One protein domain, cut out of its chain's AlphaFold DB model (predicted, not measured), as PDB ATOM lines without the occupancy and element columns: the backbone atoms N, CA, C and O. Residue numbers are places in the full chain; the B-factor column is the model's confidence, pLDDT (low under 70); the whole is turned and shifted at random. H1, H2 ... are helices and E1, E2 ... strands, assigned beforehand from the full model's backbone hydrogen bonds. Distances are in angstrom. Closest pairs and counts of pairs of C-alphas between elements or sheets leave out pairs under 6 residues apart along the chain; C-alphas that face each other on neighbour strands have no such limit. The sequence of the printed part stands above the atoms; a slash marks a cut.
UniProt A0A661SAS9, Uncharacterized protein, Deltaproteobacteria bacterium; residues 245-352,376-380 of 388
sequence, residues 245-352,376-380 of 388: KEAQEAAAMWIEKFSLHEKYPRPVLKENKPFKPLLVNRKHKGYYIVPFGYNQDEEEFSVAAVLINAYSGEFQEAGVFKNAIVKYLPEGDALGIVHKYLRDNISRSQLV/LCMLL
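What this domain is: This is residues 245 to 352 and 376 to 380 of the 388 residues of an uncharacterized protein of Deltaproteobacteria bacterium (UniProt A0A661SAS9). A twisted sheet of four strands has helix H1 laid across one face, with the short helix H2 on the same face, while helix H3 runs away from this body as an arm. Residues 343 to 350, of which 343 to 345 belong to H3, stick out free, and the small helix H4 only grazes the sheet. The printed part has 113 residues, with the order H1 H2 E1 E2 E3 E4 H3 H4 along the chain, mixed in class. The sheet's order is E1 E2 E3 E4, all antiparallel, a meander in which each strand is the antiparallel neighbour of the one before. The whole is only just compact, close to loose, with a radius of gyration of the C-alphas of 15.6 A and spans of 48 by 36 by 24 A.

How they stand to each other: H1, residues 245 to 257, is on the sheet formed by E1, residues 278 to 280, E2, residues 287 to 296, E3, residues 299 to 309, and E4, residues 315 to 320. Its height over the sheet is 8.9 A, and it runs across the strands, at 85 degrees to E2 on the local plane. Together they form two layers, a helix on one face of a sheet. The closest C-alphas of H1 and E3 are those of Ala 251 and Val 306, 6.2 A apart. H2, residues 268 to 271, is on the same face as H1, at a height over the sheet of 7.7 A; the closest C-alphas of H2 and E2 are those of Leu 269 and Phe 292, 6.3 A apart. E1 and E2 form a hairpin, with N 280 and O 287 at 2.8 A. The hairpin of E2 and E3 has N 290 and O 306 at 2.8 A, and E3 bends by 76 degrees at residue 303. In the hairpin of E3 and E4, N 307 and O 317 are 2.7 A apart. H3, residues 331 to 345, is not on the sheet. It is close to but not clearly touching H4, residues 376 to 379; their closest C-alphas, those of Ala 334 and Leu 379, are 5.7 A apart. In H1 and H3 every O i to N i+4 pair is within hydrogen-bond range; H2 and H4 are too short for such a pair.

Where its parts are: H1 begins at C-alpha 245, (1.609, 65.635, 26.221), and is 18.3 A long. E2 measures 27.5 A, E3 27.2 A, E4 15.3 A and H3 21.0 A. H3 ends at C-alpha 345, (32.813, 80.891, 41.621).

The domain as a whole: The C-alphas farthest apart, those of Lys 257 and Ser 347, are 48.5 A apart. Residues 353 to 375 are not printed, and C-alphas 352 and 376 stand 13.6 A apart across this cut. Of the links that are printed whole, none is long. The mean pLDDT of the printed part is 78.0; 36 residues are under 70, among them 322 to 332 and 376 to 380.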
ATOM      1  N   LYS A 245       2.901  65.296  26.826       97.31
ATOM      2  CA  LYS A 245       1.609  65.635  26.221       97.31
ATOM      3  C   LYS A 245       0.505  65.792  27.273       97.31
ATOM      4  O   LYS A 245      -0.232  66.771  27.226       97.31
ATOM      5  N   GLU A 246       0.424  64.870  28.234       98.00
ATOM      6  CA  GLU A 246      -0.534  64.960  29.347       98.00
ATOM      7  C   GLU A 246      -0.294  66.222  30.191       98.00
ATOM      8  O   GLU A 246      -1.252  66.869  30.603       98.00
ATOM      9  N   ALA A 247       0.963  66.634  30.393       97.56
ATOM     10  CA  ALA A 247       1.282  67.876  31.097       97.56
ATOM     11  C   ALA A 247       0.816  69.134  30.337       97.56
ATOM     12  O   ALA A 247       0.281  70.055  30.955       97.56
ATOM     13  N   GLN A 248       0.968  69.179  29.006       97.25
ATOM     14  CA  GLN A 248       0.453  70.288  28.184       97.25
ATOM     15  C   GLN A 248      -1.078  70.363  28.218       97.25
ATOM     16  O   GLN A 248      -1.642  71.446  28.378       97.25
ATOM     17  N   GLU A 249      -1.749  69.215  28.090       96.94
ATOM     18  CA  GLU A 249      -3.211  69.120  28.167       96.94
ATOM     19  C   GLU A 249      -3.720  69.551  29.552       96.94
ATOM     20  O   GLU A 249      -4.675  70.326  29.645       96.94
ATOM     21  N   ALA A 250      -3.036  69.128  30.621       97.25
ATOM     22  CA  ALA A 250      -3.335  69.554  31.980       97.25
ATOM     23  C   ALA A 250      -3.171  71.070  32.159       97.25
ATOM     24  O   ALA A 250      -4.075  71.722  32.681       97.25
ATOM     25  N   ALA A 251      -2.070  71.655  31.680       96.12
ATOM     26  CA  ALA A 251      -1.853  73.099  31.750       96.12
ATOM     27  C   ALA A 251      -2.975  73.888  31.059       96.12
ATOM     28  O   ALA A 251      -3.528  74.810  31.660       96.12
ATOM     29  N   ALA A 252      -3.366  73.493  29.844       94.88
ATOM     30  CA  ALA A 252      -4.470  74.126  29.123       94.88
ATOM     31  C   ALA A 252      -5.804  74.010  29.882       94.88
ATOM     32  O   ALA A 252      -6.517  75.000  30.042       94.88
ATOM     33  N   MET A 253      -6.116  72.822  30.412       96.12
ATOM     34  CA  MET A 253      -7.310  72.605  31.232       96.12
ATOM     35  C   MET A 253      -7.335  73.527  32.460       96.12
ATOM     36  O   MET A 253      -8.375  74.107  32.765       96.12
ATOM     37  N   TRP A 254      -6.217  73.671  33.177       94.88
ATOM     38  CA  TRP A 254      -6.159  74.488  34.392       94.88
ATOM     39  C   TRP A 254      -6.223  75.991  34.117       94.88
ATOM     40  O   TRP A 254      -6.828  76.720  34.905       94.88
ATOM     41  N   ILE A 255      -5.677  76.450  32.986       92.69
ATOM     42  CA  ILE A 255      -5.841  77.834  32.516       92.69
ATOM     43  C   ILE A 255      -7.324  78.178  32.345       92.69
ATOM     44  O   ILE A 255      -7.747  79.261  32.756       92.69
ATOM     45  N   GLU A 256      -8.110  77.264  31.774       93.06
ATOM     46  CA  GLU A 256      -9.557  77.430  31.619       93.06
ATOM     47  C   GLU A 256     -10.287  77.290  32.962       93.06
ATOM     48  O   GLU A 256     -11.091  78.145  33.322       93.06
ATOM     49  N   LYS A 257      -9.965  76.263  33.756       90.44
ATOM     50  CA  LYS A 257     -10.640  75.980  35.034       90.44
ATOM     51  C   LYS A 257     -10.500  77.106  36.060       90.44
ATOM     52  O   LYS A 257     -11.438  77.350  36.812       90.44
ATOM     53  N   PHE A 258      -9.351  77.778  36.110       87.44
ATOM     54  CA  PHE A 258      -9.131  78.919  37.005       87.44
ATOM     55  C   PHE A 258      -9.409  80.275  36.347       87.44
ATOM     56  O   PHE A 258      -9.119  81.310  36.958       87.44
ATOM     57  N   SER A 259      -9.916  80.289  35.106       89.81
ATOM     58  CA  SER A 259     -10.063  81.500  34.293       89.81
ATOM     59  C   SER A 259      -8.799  82.365  34.323       89.81
ATOM     60  O   SER A 259      -8.860  83.591  34.428       89.81
ATOM     61  N   LEU A 260      -7.617  81.731  34.286       86.44
ATOM     62  CA  LEU A 260      -6.350  82.448  34.446       86.44
ATOM     63  C   LEU A 260      -6.224  83.530  33.381       86.44
ATOM     64  O   LEU A 260      -5.819  84.643  33.695       86.44
ATOM     65  N   HIS A 261      -6.658  83.223  32.163       85.19
ATOM     66  CA  HIS A 261      -6.625  84.115  31.013       85.19
ATOM     67  C   HIS A 261      -7.514  85.364  31.136       85.19
ATOM     68  O   HIS A 261      -7.287  86.330  30.418       85.19
ATOM     69  N   GLU A 262      -8.500  85.385  32.035       83.06
ATOM     70  CA  GLU A 262      -9.376  86.550  32.236       83.06
ATOM     71  C   GLU A 262      -8.734  87.611  33.142       83.06
ATOM     72  O   GLU A 262      -9.139  88.774  33.149       83.06
ATOM     73  N   LYS A 263      -7.706  87.235  33.912       75.62
ATOM     74  CA  LYS A 263      -7.079  88.110  34.908       75.62
ATOM     75  C   LYS A 263      -5.795  88.712  34.355       75.62
ATOM     76  O   LYS A 263      -4.803  88.010  34.214       75.62
ATOM     77  N   TYR A 264      -5.749  90.021  34.125       62.34
ATOM     78  CA  TYR A 264      -4.502  90.701  33.743       62.34
ATOM     79  C   TYR A 264      -3.356  90.392  34.737       62.34
ATOM     80  O   TYR A 264      -3.614  90.435  35.947       62.34
ATOM     81  N   PRO A 265      -2.116  90.091  34.278       69.62
ATOM     82  CA  PRO A 265      -1.594  90.113  32.899       69.62
ATOM     83  C   PRO A 265      -1.659  88.761  32.156       69.62
ATOM     84  O   PRO A 265      -0.967  88.565  31.164       69.62
ATOM     85  N   ARG A 266      -2.477  87.811  32.615       76.06
ATOM     86  CA  ARG A 266      -2.531  86.434  32.105       76.06
ATOM     87  C   ARG A 266      -3.315  86.169  30.803       76.06
ATOM     88  O   ARG A 266      -3.260  85.009  30.391       76.06
ATOM     89  N   PRO A 267      -3.955  87.124  30.085       85.69
ATOM     90  CA  PRO A 267      -4.446  86.852  28.724       85.69
ATOM     91  C   PRO A 267      -3.392  86.219  27.801       85.69
ATOM     92  O   PRO A 267      -3.725  85.372  26.973       85.69
ATOM     93  N   VAL A 268      -2.104  86.501  28.048       83.62
ATOM     94  CA  VAL A 268      -0.969  85.880  27.348       83.62
ATOM     95  C   VAL A 268      -0.984  84.344  27.376       83.62
ATOM     96  O   VAL A 268      -0.506  83.733  26.428       83.62
ATOM     97  N   LEU A 269      -1.560  83.704  28.405       85.94
ATOM     98  CA  LEU A 269      -1.673  82.239  28.501       85.94
ATOM     99  C   LEU A 269      -2.643  81.643  27.467       85.94
ATOM    100  O   LEU A 269      -2.539  80.463  27.150       85.94
ATOM    101  N   LYS A 270      -3.579  82.445  26.944       88.38
ATOM    102  CA  LYS A 270      -4.529  82.049  25.893       88.38
ATOM    103  C   LYS A 270      -4.068  82.467  24.500       88.38
ATOM    104  O   LYS A 270      -4.395  81.815  23.515       88.38
ATOM    105  N   GLU A 271      -3.321  83.563  24.423       87.69
ATOM    106  CA  GLU A 271      -2.804  84.121  23.169       87.69
ATOM    107  C   GLU A 271      -1.573  83.368  22.644       87.69
ATOM    108  O   GLU A 271      -1.292  83.403  21.447       87.69
ATOM    109  N   ASN A 272      -0.849  82.670  23.523       89.69
ATOM    110  CA  ASN A 272       0.397  81.985  23.197       89.69
ATOM    111  C   ASN A 272       0.244  80.462  23.222       89.69
ATOM    112  O   ASN A 272      -0.637  79.908  23.879       89.69
ATOM    113  N   LYS A 273       1.126  79.767  22.497       91.75
ATOM    114  CA  LYS A 273       1.113  78.301  22.427       91.75
ATOM    115  C   LYS A 273       1.998  77.706  23.522       91.75
ATOM    116  O   LYS A 273       3.029  78.301  23.841       91.75
ATOM    117  N   PRO A 274       1.637  76.533  24.073       93.88
ATOM    118  CA  PRO A 274       2.534  75.808  24.955       93.88
ATOM    119  C   PRO A 274       3.737  75.273  24.164       93.88
ATOM    120  O   PRO A 274       3.573  74.696  23.085       93.88
ATOM    121  N   PHE A 275       4.935  75.424  24.720       91.06
ATOM    122  CA  PHE A 275       6.161  74.786  24.243       91.06
ATOM    123  C   PHE A 275       6.371  73.420  24.897       91.06
ATOM    124  O   PHE A 275       5.525  72.935  25.661       91.06
ATOM    125  N   LYS A 276       7.487  72.765  24.559       90.56
ATOM    126  CA  LYS A 276       7.848  71.464  25.123       90.56
ATOM    127  C   LYS A 276       7.990  71.569  26.654       90.56
ATOM    128  O   LYS A 276       8.782  72.383  27.125       90.56
ATOM    129  N   PRO A 277       7.266  70.750  27.440       92.69
ATOM    130  CA  PRO A 277       7.396  70.762  28.889       92.69
ATOM    131  C   PRO A 277       8.758  70.280  29.376       92.69
ATOM    132  O   PRO A 277       9.355  69.370  28.799       92.69
ATOM    133  N   LEU A 278       9.196  70.822  30.509       89.75
ATOM    134  CA  LEU A 278      10.431  70.433  31.187       89.75
ATOM    135  C   LEU A 278      10.092  69.669  32.457       89.75
ATOM    136  O   LEU A 278       9.437  70.214  33.343       89.75
ATOM    137  N   LEU A 279      10.536  68.416  32.555       89.00
ATOM    138  CA  LEU A 279      10.376  67.628  33.773       89.00
ATOM    139  C   LEU A 279      11.461  67.992  34.786       89.00
ATOM    140  O   LEU A 279      12.652  67.800  34.537       89.00
ATOM    141  N   VAL A 280      11.030  68.412  35.967       85.56
ATOM    142  CA  VAL A 280      11.891  68.749  37.092       85.56
ATOM    143  C   VAL A 280      11.705  67.715  38.194       85.56
ATOM    144  O   VAL A 280      10.586  67.317  38.504       85.56
ATOM    145  N   ASN A 281      12.819  67.279  38.788       85.00
ATOM    146  CA  ASN A 281      12.866  66.413  39.968       85.00
ATOM    147  C   ASN A 281      12.017  65.124  39.875       85.00
ATOM    148  O   ASN A 281      11.144  64.850  40.689       85.00
ATOM    149  N   ARG A 282      12.303  64.287  38.871       89.38
ATOM    150  CA  ARG A 282      11.527  63.079  38.533       89.38
ATOM    151  C   ARG A 282      11.208  62.135  39.706       89.38
ATOM    152  O   ARG A 282      10.168  61.479  39.676       89.38
ATOM    153  N   LYS A 283      12.117  61.988  40.675       86.81
ATOM    154  CA  LYS A 283      12.030  60.937  41.705       86.81
ATOM    155  C   LYS A 283      11.063  61.277  42.838       86.81
ATOM    156  O   LYS A 283      10.393  60.370  43.308       86.81
ATOM    157  N   HIS A 284      11.006  62.536  43.259       88.62
ATOM    158  CA  HIS A 284      10.228  62.962  44.419       88.62
ATOM    159  C   HIS A 284       9.882  64.446  44.280       88.62
ATOM    160  O   HIS A 284      10.758  65.234  43.944       88.62
ATOM    161  N   LYS A 285       8.635  64.850  44.539       85.62
ATOM    162  CA  LYS A 285       8.127  66.220  44.305       85.62
ATOM    163  C   LYS A 285       8.369  66.712  42.875       85.62
ATOM    164  O   LYS A 285       8.671  67.886  42.656       85.62
ATOM    165  N   GLY A 286       8.268  65.801  41.908       88.81
ATOM    166  CA  GLY A 286       8.429  66.113  40.499       88.81
ATOM    167  C   GLY A 286       7.312  66.992  39.952       88.81
ATOM    168  O   GLY A 286       6.140  66.830  40.298       88.81
ATOM    169  N   TYR A 287       7.674  67.904  39.057       90.31
ATOM    170  CA  TYR A 287       6.732  68.773  38.361       90.31
ATOM    171  C   TYR A 287       7.194  69.050  36.934       90.31
ATOM    172  O   TYR A 287       8.386  69.027  36.630       90.31
ATOM    173  N   TYR A 288       6.237  69.302  36.053       94.06
ATOM    174  CA  TYR A 288       6.473  69.846  34.731       94.06
ATOM    175  C   TYR A 288       6.399  71.363  34.770       94.06
ATOM    176  O   TYR A 288       5.486  71.924  35.368       94.06
ATOM    177  N   ILE A 289       7.318  72.017  34.073       92.69
ATOM    178  CA  ILE A 289       7.170  73.404  33.641       92.69
ATOM    179  C   ILE A 289       6.632  73.359  32.220       92.69
ATOM    180  O   ILE A 289       7.271  72.769  31.352       92.69
ATOM    181  N   VAL A 290       5.487  73.982  31.973       94.06
ATOM    182  CA  VAL A 290       4.903  74.142  30.639       94.06
ATOM    183  C   VAL A 290       5.035  75.612  30.243       94.06
ATOM    184  O   VAL A 290       4.252  76.436  30.725       94.06
ATOM    185  N   PRO A 291       6.033  75.978  29.417       92.12
ATOM    186  CA  PRO A 291       6.205  77.353  28.965       92.12
ATOM    187  C   PRO A 291       5.135  77.711  27.934       92.12
ATOM    188  O   PRO A 291       4.753  76.876  27.119       92.12
ATOM    189  N   PHE A 292       4.691  78.962  27.939       90.94
ATOM    190  CA  PHE A 292       3.809  79.547  26.933       90.94
ATOM    191  C   PHE A 292       4.528  80.710  26.261       90.94
ATOM    192  O   PHE A 292       5.123  81.557  26.940       90.94
ATOM    193  N   GLY A 293       4.492  80.740  24.932       91.06
ATOM    194  CA  GLY A 293       5.269  81.699  24.161       91.06
ATOM    195  C   GLY A 293       4.970  81.749  22.666       91.06
ATOM    196  O   GLY A 293       3.973  81.204  22.179       91.06
ATOM    197  N   TYR A 294       5.873  82.412  21.949       89.38
ATOM    198  CA  TYR A 294       5.848  82.573  20.499       89.38
ATOM    199  C   TYR A 294       7.237  82.346  19.892       89.38
ATOM    200  O   TYR A 294       8.254  82.433  20.580       89.38
ATOM    201  N   ASN A 295       7.268  82.074  18.587       88.12
ATOM    202  CA  ASN A 295       8.510  81.896  17.841       88.12
ATOM    203  C   ASN A 295       8.821  83.165  17.048       88.12
ATOM    204  O   ASN A 295       7.935  83.699  16.375       88.12
ATOM    205  N   GLN A 296      10.071  83.610  17.084       85.06
ATOM    206  CA  GLN A 296      10.579  84.696  16.251       85.06
ATOM    207  C   GLN A 296      11.972  84.304  15.749       85.06
ATOM    208  O   GLN A 296      12.827  83.940  16.545       85.06
ATOM    209  N   ASP A 297      12.177  84.336  14.430       87.06
ATOM    210  CA  ASP A 297      13.453  83.988  13.780       87.06
ATOM    211  C   ASP A 297      14.017  82.611  14.198       87.06
ATOM    212  O   ASP A 297      15.205  82.464  14.449       87.06
ATOM    213  N   GLU A 298      13.141  81.595  14.271       82.88
ATOM    214  CA  GLU A 298      13.439  80.220  14.737       82.88
ATOM    215  C   GLU A 298      13.755  80.083  16.238       82.88
ATOM    216  O   GLU A 298      13.987  78.975  16.719       82.88
ATOM    217  N   GLU A 299      13.690  81.172  17.005       80.75
ATOM    218  CA  GLU A 299      13.911  81.165  18.451       80.75
ATOM    219  C   GLU A 299      12.584  81.123  19.223       80.75
ATOM    220  O   GLU A 299      11.618  81.803  18.869       80.75
ATOM    221  N   GLU A 300      12.535  80.314  20.286       83.31
ATOM    222  CA  GLU A 300      11.378  80.189  21.180       83.31
ATOM    223  C   GLU A 300      11.473  81.203  22.329       83.31
ATOM    224  O   GLU A 300      12.434  81.217  23.108       83.31
ATOM    225  N   PHE A 301      10.445  82.037  22.462       83.62
ATOM    226  CA  PHE A 301      10.362  83.089  23.466       83.62
ATOM    227  C   PHE A 301       9.175  82.861  24.395       83.62
ATOM    228  O   PHE A 301       8.024  82.908  23.965       83.62
ATOM    229  N   SER A 302       9.444  82.627  25.679       84.38
ATOM    230  CA  SER A 302       8.421  82.408  26.699       84.38
ATOM    231  C   SER A 302       8.033  83.708  27.401       84.38
ATOM    232  O   SER A 302       8.881  84.507  27.801       84.38
ATOM    233  N   VAL A 303       6.725  83.899  27.569       85.12
ATOM    234  CA  VAL A 303       6.116  85.052  28.256       85.12
ATOM    235  C   VAL A 303       5.361  84.645  29.521       85.12
ATOM    236  O   VAL A 303       4.996  85.491  30.336       85.12
ATOM    237  N   ALA A 304       5.115  83.349  29.699       87.50
ATOM    238  CA  ALA A 304       4.470  82.790  30.872       87.50
ATOM    239  C   ALA A 304       4.818  81.308  31.019       87.50
ATOM    240  O   ALA A 304       5.255  80.663  30.066       87.50
ATOM    241  N   ALA A 305       4.574  80.748  32.197       91.25
ATOM    242  CA  ALA A 305       4.705  79.317  32.423       91.25
ATOM    243  C   ALA A 305       3.681  78.807  33.431       91.25
ATOM    244  O   ALA A 305       3.248  79.544  34.320       91.25
ATOM    245  N   VAL A 306       3.324  77.533  33.289       92.38
ATOM    246  CA  VAL A 306       2.433  76.806  34.195       92.38
ATOM    247  C   VAL A 306       3.164  75.591  34.751       92.38
ATOM    248  O   VAL A 306       3.763  74.825  34.000       92.38
ATOM    249  N   LEU A 307       3.118  75.413  36.067       94.88
ATOM    250  CA  LEU A 307       3.693  74.281  36.776       94.88
ATOM    251  C   LEU A 307       2.600  73.254  37.060       94.88
ATOM    252  O   LEU A 307       1.552  73.582  37.622       94.88
ATOM    253  N   ILE A 308       2.876  72.010  36.680       96.31
ATOM    254  CA  ILE A 308       1.963  70.874  36.791       96.31
ATOM    255  C   ILE A 308       2.646  69.767  37.587       96.31
ATOM    256  O   ILE A 308       3.762  69.375  37.256       96.31
ATOM    257  N   ASN A 309       1.986  69.225  38.608       95.25
ATOM    258  CA  ASN A 309       2.506  68.082  39.354       95.25
ATOM    259  C   ASN A 309       2.736  66.894  38.399       95.25
ATOM    260  O   ASN A 309       1.831  66.483  37.668       95.25
ATOM    261  N   ALA A 310       3.945  66.329  38.404       96.31
ATOM    262  CA  ALA A 310       4.342  65.322  37.422       96.31
ATOM    263  C   ALA A 310       3.651  63.965  37.618       96.31
ATOM    264  O   ALA A 310       3.699  63.136  36.713       96.31
ATOM    265  N   TYR A 311       3.034  63.716  38.773       96.56
ATOM    266  CA  TYR A 311       2.412  62.434  39.112       96.56
ATOM    267  C   TYR A 311       0.890  62.457  38.974       96.56
ATOM    268  O   TYR A 311       0.293  61.421  38.692       96.56
ATOM    269  N   SER A 312       0.265  63.619  39.174       95.69
ATOM    270  CA  SER A 312      -1.195  63.760  39.154       95.69
ATOM    271  C   SER A 312      -1.738  64.610  38.009       95.69
ATOM    272  O   SER A 312      -2.915  64.488  37.686       95.69
ATOM    273  N   GLY A 313      -0.924  65.475  37.396       96.12
ATOM    274  CA  GLY A 313      -1.425  66.481  36.456       96.12
ATOM    275  C   GLY A 313      -2.151  67.652  37.133       96.12
ATOM    276  O   GLY A 313      -2.750  68.485  36.452       96.12
ATOM    277  N   GLU A 314      -2.116  67.737  38.465       95.50
ATOM    278  CA  GLU A 314      -2.715  68.845  39.213       95.50
ATOM    279  C   GLU A 314      -1.918  70.143  39.021       95.50
ATOM    280  O   GLU A 314      -0.694  70.135  38.860       95.50
ATOM    281  N   PHE A 315      -2.626  71.269  39.041       94.50
ATOM    282  CA  PHE A 315      -2.029  72.598  38.971       94.50
ATOM    283  C   PHE A 315      -1.221  72.907  40.229       94.50
ATOM    284  O   PHE A 315      -1.688  72.643  41.332       94.50
ATOM    285  N   GLN A 316      -0.059  73.538  40.066       89.81
ATOM    286  CA  GLN A 316       0.728  74.049  41.191       89.81
ATOM    287  C   GLN A 316       0.850  75.571  41.150       89.81
ATOM    288  O   GLN A 316       0.585  76.242  42.148       89.81
ATOM    289  N   GLU A 317       1.242  76.124  40.002       91.38
ATOM    290  CA  GLU A 317       1.586  77.541  39.879       91.38
ATOM    291  C   GLU A 317       1.469  78.029  38.430       91.38
ATOM    292  O   GLU A 317       1.669  77.268  37.488       91.38
ATOM    293  N   ALA A 318       1.173  79.311  38.241       91.06
ATOM    294  CA  ALA A 318       1.323  80.012  36.977       91.06
ATOM    295  C   ALA A 318       1.974  81.376  37.209       91.06
ATOM    296  O   ALA A 318       1.563  82.124  38.101       91.06
ATOM    297  N   GLY A 319       2.950  81.707  36.365       88.06
ATOM    298  CA  GLY A 319       3.664  82.981  36.382       88.06
ATOM    299  C   GLY A 319       3.654  83.653  35.011       88.06
ATOM    300  O   GLY A 319       3.695  82.971  33.986       88.06
ATOM    301  N   VAL A 320       3.603  84.990  34.991       84.25
ATOM    302  CA  VAL A 320       3.717  85.808  33.768       84.25
ATOM    303  C   VAL A 320       4.926  86.731  33.857       84.25
ATOM    304  O   VAL A 320       5.107  87.439  34.850       84.25
ATOM    305  N   PHE A 321       5.713  86.770  32.784       80.81
ATOM    306  CA  PHE A 321       6.909  87.593  32.644       80.81
ATOM    307  C   PHE A 321       6.544  88.896  31.920       80.81
ATOM    308  O   PHE A 321       6.530  88.964  30.696       80.81
ATOM    309  N   LYS A 322       6.198  89.948  32.674       63.66
ATOM    310  CA  LYS A 322       5.627  91.184  32.102       63.66
ATOM    311  C   LYS A 322       6.525  91.902  31.085       63.66
ATOM    312  O   LYS A 322       5.986  92.508  30.172       63.66
ATOM    313  N   ASN A 323       7.850  91.864  31.253       59.56
ATOM    314  CA  ASN A 323       8.808  92.608  30.416       59.56
ATOM    315  C   ASN A 323      10.137  91.863  30.175       59.56
ATOM    316  O   ASN A 323      11.094  92.443  29.667       59.56
ATOM    317  N   ALA A 324      10.207  90.581  30.537       56.22
ATOM    318  CA  ALA A 324      11.326  89.711  30.204       56.22
ATOM    319  C   ALA A 324      10.815  88.706  29.176       56.22
ATOM    320  O   ALA A 324      10.118  87.759  29.527       56.22
ATOM    321  N   ILE A 325      11.123  88.938  27.901       59.38
ATOM    322  CA  ILE A 325      10.982  87.884  26.903       59.38
ATOM    323  C   ILE A 325      12.055  86.850  27.256       59.38
ATOM    324  O   ILE A 325      13.249  87.099  27.074       59.38
ATOM    325  N   VAL A 326      11.647  85.723  27.836       65.31
ATOM    326  CA  VAL A 326      12.589  84.690  28.265       65.31
ATOM    327  C   VAL A 326      12.881  83.813  27.060       65.31
ATOM    328  O   VAL A 326      12.057  82.992  26.659       65.31
ATOM    329  N   LYS A 327      14.050  84.011  26.450       69.06
ATOM    330  CA  LYS A 327      14.532  83.127  25.389       69.06
ATOM    331  C   LYS A 327      14.825  81.750  25.974       69.06
ATOM    332  O   LYS A 327      15.581  81.639  26.939       69.06
ATOM    333  N   TYR A 328      14.258  80.716  25.364       65.88
ATOM    334  CA  TYR A 328      14.591  79.343  25.707       65.88
ATOM    335  C   TYR A 328      16.013  79.023  25.230       65.88
ATOM    336  O   TYR A 328      16.339  79.209  24.055       65.88
ATOM    337  N   LEU A 329      16.879  78.568  26.139       63.56
ATOM    338  CA  LEU A 329      18.233  78.157  25.776       63.56
ATOM    339  C   LEU A 329      18.272  76.663  25.441       63.56
ATOM    340  O   LEU A 329      17.742  75.850  26.204       63.56
ATOM    341  N   PRO A 330      18.958  76.267  24.354       64.69
ATOM    342  CA  PRO A 330      19.336  74.878  24.156       64.69
ATOM    343  C   PRO A 330      20.099  74.341  25.373       64.69
ATOM    344  O   PRO A 330      20.899  75.051  25.983       64.69
ATOM    345  N   GLU A 331      19.899  73.062  25.696       64.88
ATOM    346  CA  GLU A 331      20.521  72.408  26.856       64.88
ATOM    347  C   GLU A 331      22.043  72.607  26.911       64.88
ATOM    348  O   GLU A 331      22.589  72.879  27.976       64.88
ATOM    349  N   GLY A 332      22.731  72.522  25.769       63.06
ATOM    350  CA  GLY A 332      24.181  72.715  25.703       63.06
ATOM    351  C   GLY A 332      24.626  74.121  26.117       63.06
ATOM    352  O   GLY A 332      25.598  74.259  26.861       63.06
ATOM    353  N   ASP A 333      23.895  75.152  25.692       70.31
ATOM    354  CA  ASP A 333      24.199  76.551  26.018       70.31
ATOM    355  C   ASP A 333      23.915  76.832  27.491       70.31
ATOM    356  O   ASP A 333      24.738  77.424  28.194       70.31
ATOM    357  N   ALA A 334      22.784  76.318  27.976       62.94
ATOM    358  CA  ALA A 334      22.431  76.301  29.384       62.94
ATOM    359  C   ALA A 334      23.550  75.650  30.222       62.94
ATOM    360  O   ALA A 334      24.177  76.297  31.060       62.94
ATOM    361  N   LEU A 335      23.897  74.391  29.960       61.50
ATOM    362  CA  LEU A 335      24.964  73.696  30.685       61.50
ATOM    363  C   LEU A 335      26.307  74.432  30.594       61.50
ATOM    364  O   LEU A 335      27.043  74.472  31.579       61.50
ATOM    365  N   GLY A 336      26.612  75.066  29.460       68.44
ATOM    366  CA  GLY A 336      27.788  75.920  29.299       68.44
ATOM    367  C   GLY A 336      27.798  77.109  30.264       68.44
ATOM    368  O   GLY A 336      28.823  77.380  30.896       68.44
ATOM    369  N   ILE A 337      26.658  77.782  30.437       68.56
ATOM    370  CA  ILE A 337      26.495  78.887  31.389       68.56
ATOM    371  C   ILE A 337      26.610  78.383  32.834       68.56
ATOM    372  O   ILE A 337      27.376  78.974  33.597       68.56
ATOM    373  N   VAL A 338      25.942  77.276  33.207       60.19
ATOM    374  CA  VAL A 338      26.080  76.651  34.547       60.19
ATOM    375  C   VAL A 338      27.534  76.325  34.808       60.19
ATOM    376  O   VAL A 338      28.085  76.678  35.844       60.19
ATOM    377  N   HIS A 339      28.171  75.640  33.867       64.81
ATOM    378  CA  HIS A 339      29.522  75.155  34.044       64.81
ATOM    379  C   HIS A 339      30.509  76.316  34.181       64.81
ATOM    380  O   HIS A 339      31.397  76.271  35.033       64.81
ATOM    381  N   LYS A 340      30.373  77.362  33.356       68.94
ATOM    382  CA  LYS A 340      31.169  78.589  33.479       68.94
ATOM    383  C   LYS A 340      30.956  79.229  34.849       68.94
ATOM    384  O   LYS A 340      31.921  79.533  35.538       68.94
ATOM    385  N   TYR A 341      29.702  79.345  35.268       58.59
ATOM    386  CA  TYR A 341      29.335  79.923  36.549       58.59
ATOM    387  C   TYR A 341      29.930  79.171  37.742       58.59
ATOM    388  O   TYR A 341      30.531  79.781  38.626       58.59
ATOM    389  N   LEU A 342      29.785  77.845  37.753       63.25
ATOM    390  CA  LEU A 342      30.347  76.991  38.790       63.25
ATOM    391  C   LEU A 342      31.870  77.100  38.787       63.25
ATOM    392  O   LEU A 342      32.457  77.304  39.841       63.25
ATOM    393  N   ARG A 343      32.517  77.052  37.617       71.00
ATOM    394  CA  ARG A 343      33.977  77.169  37.500       71.00
ATOM    395  C   ARG A 343      34.505  78.494  38.058       71.00
ATOM    396  O   ARG A 343      35.474  78.484  38.812       71.00
ATOM    397  N   ASP A 344      33.864  79.605  37.708       61.50
ATOM    398  CA  ASP A 344      34.332  80.951  38.046       61.50
ATOM    399  C   ASP A 344      34.093  81.311  39.530       61.50
ATOM    400  O   ASP A 344      34.759  82.197  40.061       61.50
ATOM    401  N   ASN A 345      33.207  80.589  40.235       50.59
ATOM    402  CA  ASN A 345      32.813  80.891  41.621       50.59
ATOM    403  C   ASN A 345      33.209  79.818  42.661       50.59
ATOM    404  O   ASN A 345      32.814  79.909  43.823       50.59
ATOM    405  N   ILE A 346      34.050  78.832  42.310       46.34
ATOM    406  CA  ILE A 346      34.506  77.773  43.244       46.34
ATOM    407  C   ILE A 346      35.302  78.305  44.460       46.34
ATOM    408  O   ILE A 346      35.371  77.615  45.473       46.34
ATOM    409  N   SER A 347      35.854  79.530  44.444       37.62
ATOM    410  CA  SER A 347      36.560  80.081  45.627       37.62
ATOM    411  C   SER A 347      35.672  80.840  46.626       37.62
ATOM    412  O   SER A 347      36.116  81.138  47.735       37.62
ATOM    413  N   ARG A 348      34.416  81.137  46.271       33.88
ATOM    414  CA  ARG A 348      33.424  81.778  47.145       33.88
ATOM    415  C   ARG A 348      32.038  81.307  46.730       33.88
ATOM    416  O   ARG A 348      31.456  81.846  45.797       33.88
ATOM    417  N   SER A 349      31.504  80.312  47.427       26.86
ATOM    418  CA  SER A 349      30.130  79.842  47.240       26.86
ATOM    419  C   SER A 349      29.132  80.919  47.696       26.86
ATOM    420  O   SER A 349      28.602  80.864  48.800       26.86
ATOM    421  N   GLN A 350      28.903  81.929  46.859       29.12
ATOM    422  CA  GLN A 350      27.804  82.886  46.955       29.12
ATOM    423  C   GLN A 350      27.202  83.043  45.561       29.12
ATOM    424  O   GLN A 350      27.918  83.318  44.597       29.12
ATOM    425  N   LEU A 351      25.889  82.831  45.454       30.28
ATOM    426  CA  LEU A 351      25.169  82.949  44.193       30.28
ATOM    427  C   LEU A 351      25.047  84.436  43.802       30.28
ATOM    428  O   LEU A 351      24.122  85.119  44.227       30.28
ATOM    429  N   VAL A 352      26.013  84.962  43.045       28.97
ATOM    430  CA  VAL A 352      25.998  86.328  42.491       28.97
ATOM    431  C   VAL A 352      25.519  86.287  41.038       28.97
ATOM    432  O   VAL A 352      26.161  85.653  40.203       28.97
ATOM    433  N   LEU A 376      13.774  80.938  36.818       36.31
ATOM    434  CA  LEU A 376      14.879  81.731  36.253       36.31
ATOM    435  C   LEU A 376      15.865  80.865  35.430       36.31
ATOM    436  O   LEU A 376      16.499  81.329  34.492       36.31
ATOM    437  N   CYS A 377      15.953  79.576  35.739       33.38
ATOM    438  CA  CYS A 377      16.722  78.501  35.108       33.38
ATOM    439  C   CYS A 377      15.857  77.736  34.106       33.38
ATOM    440  O   CYS A 377      16.253  76.677  33.634       33.38
ATOM    441  N   MET A 378      14.804  78.372  33.594       35.34
ATOM    442  CA  MET A 378      14.544  78.263  32.157       35.34
ATOM    443  C   MET A 378      15.734  78.782  31.318       35.34
ATOM    444  O   MET A 378      15.761  78.589  30.109       35.34
ATOM    445  N   LEU A 379      16.767  79.339  31.970       40.41
ATOM    446  CA  LEU A 379      18.138  79.448  31.473       40.41
ATOM    447  C   LEU A 379      19.046  78.219  31.718       40.41
ATOM    448  O   LEU A 379      20.093  78.157  31.091       40.41
ATOM    449  N   LEU A 380      18.751  77.267  32.616       32.47
ATOM    450  CA  LEU A 380      19.709  76.250  33.079       32.47
ATOM    451  C   LEU A 380      19.048  74.914  33.512       32.47
ATOM    452  O   LEU A 380      18.677  74.740  34.669       32.47
TER     453      LEU A 380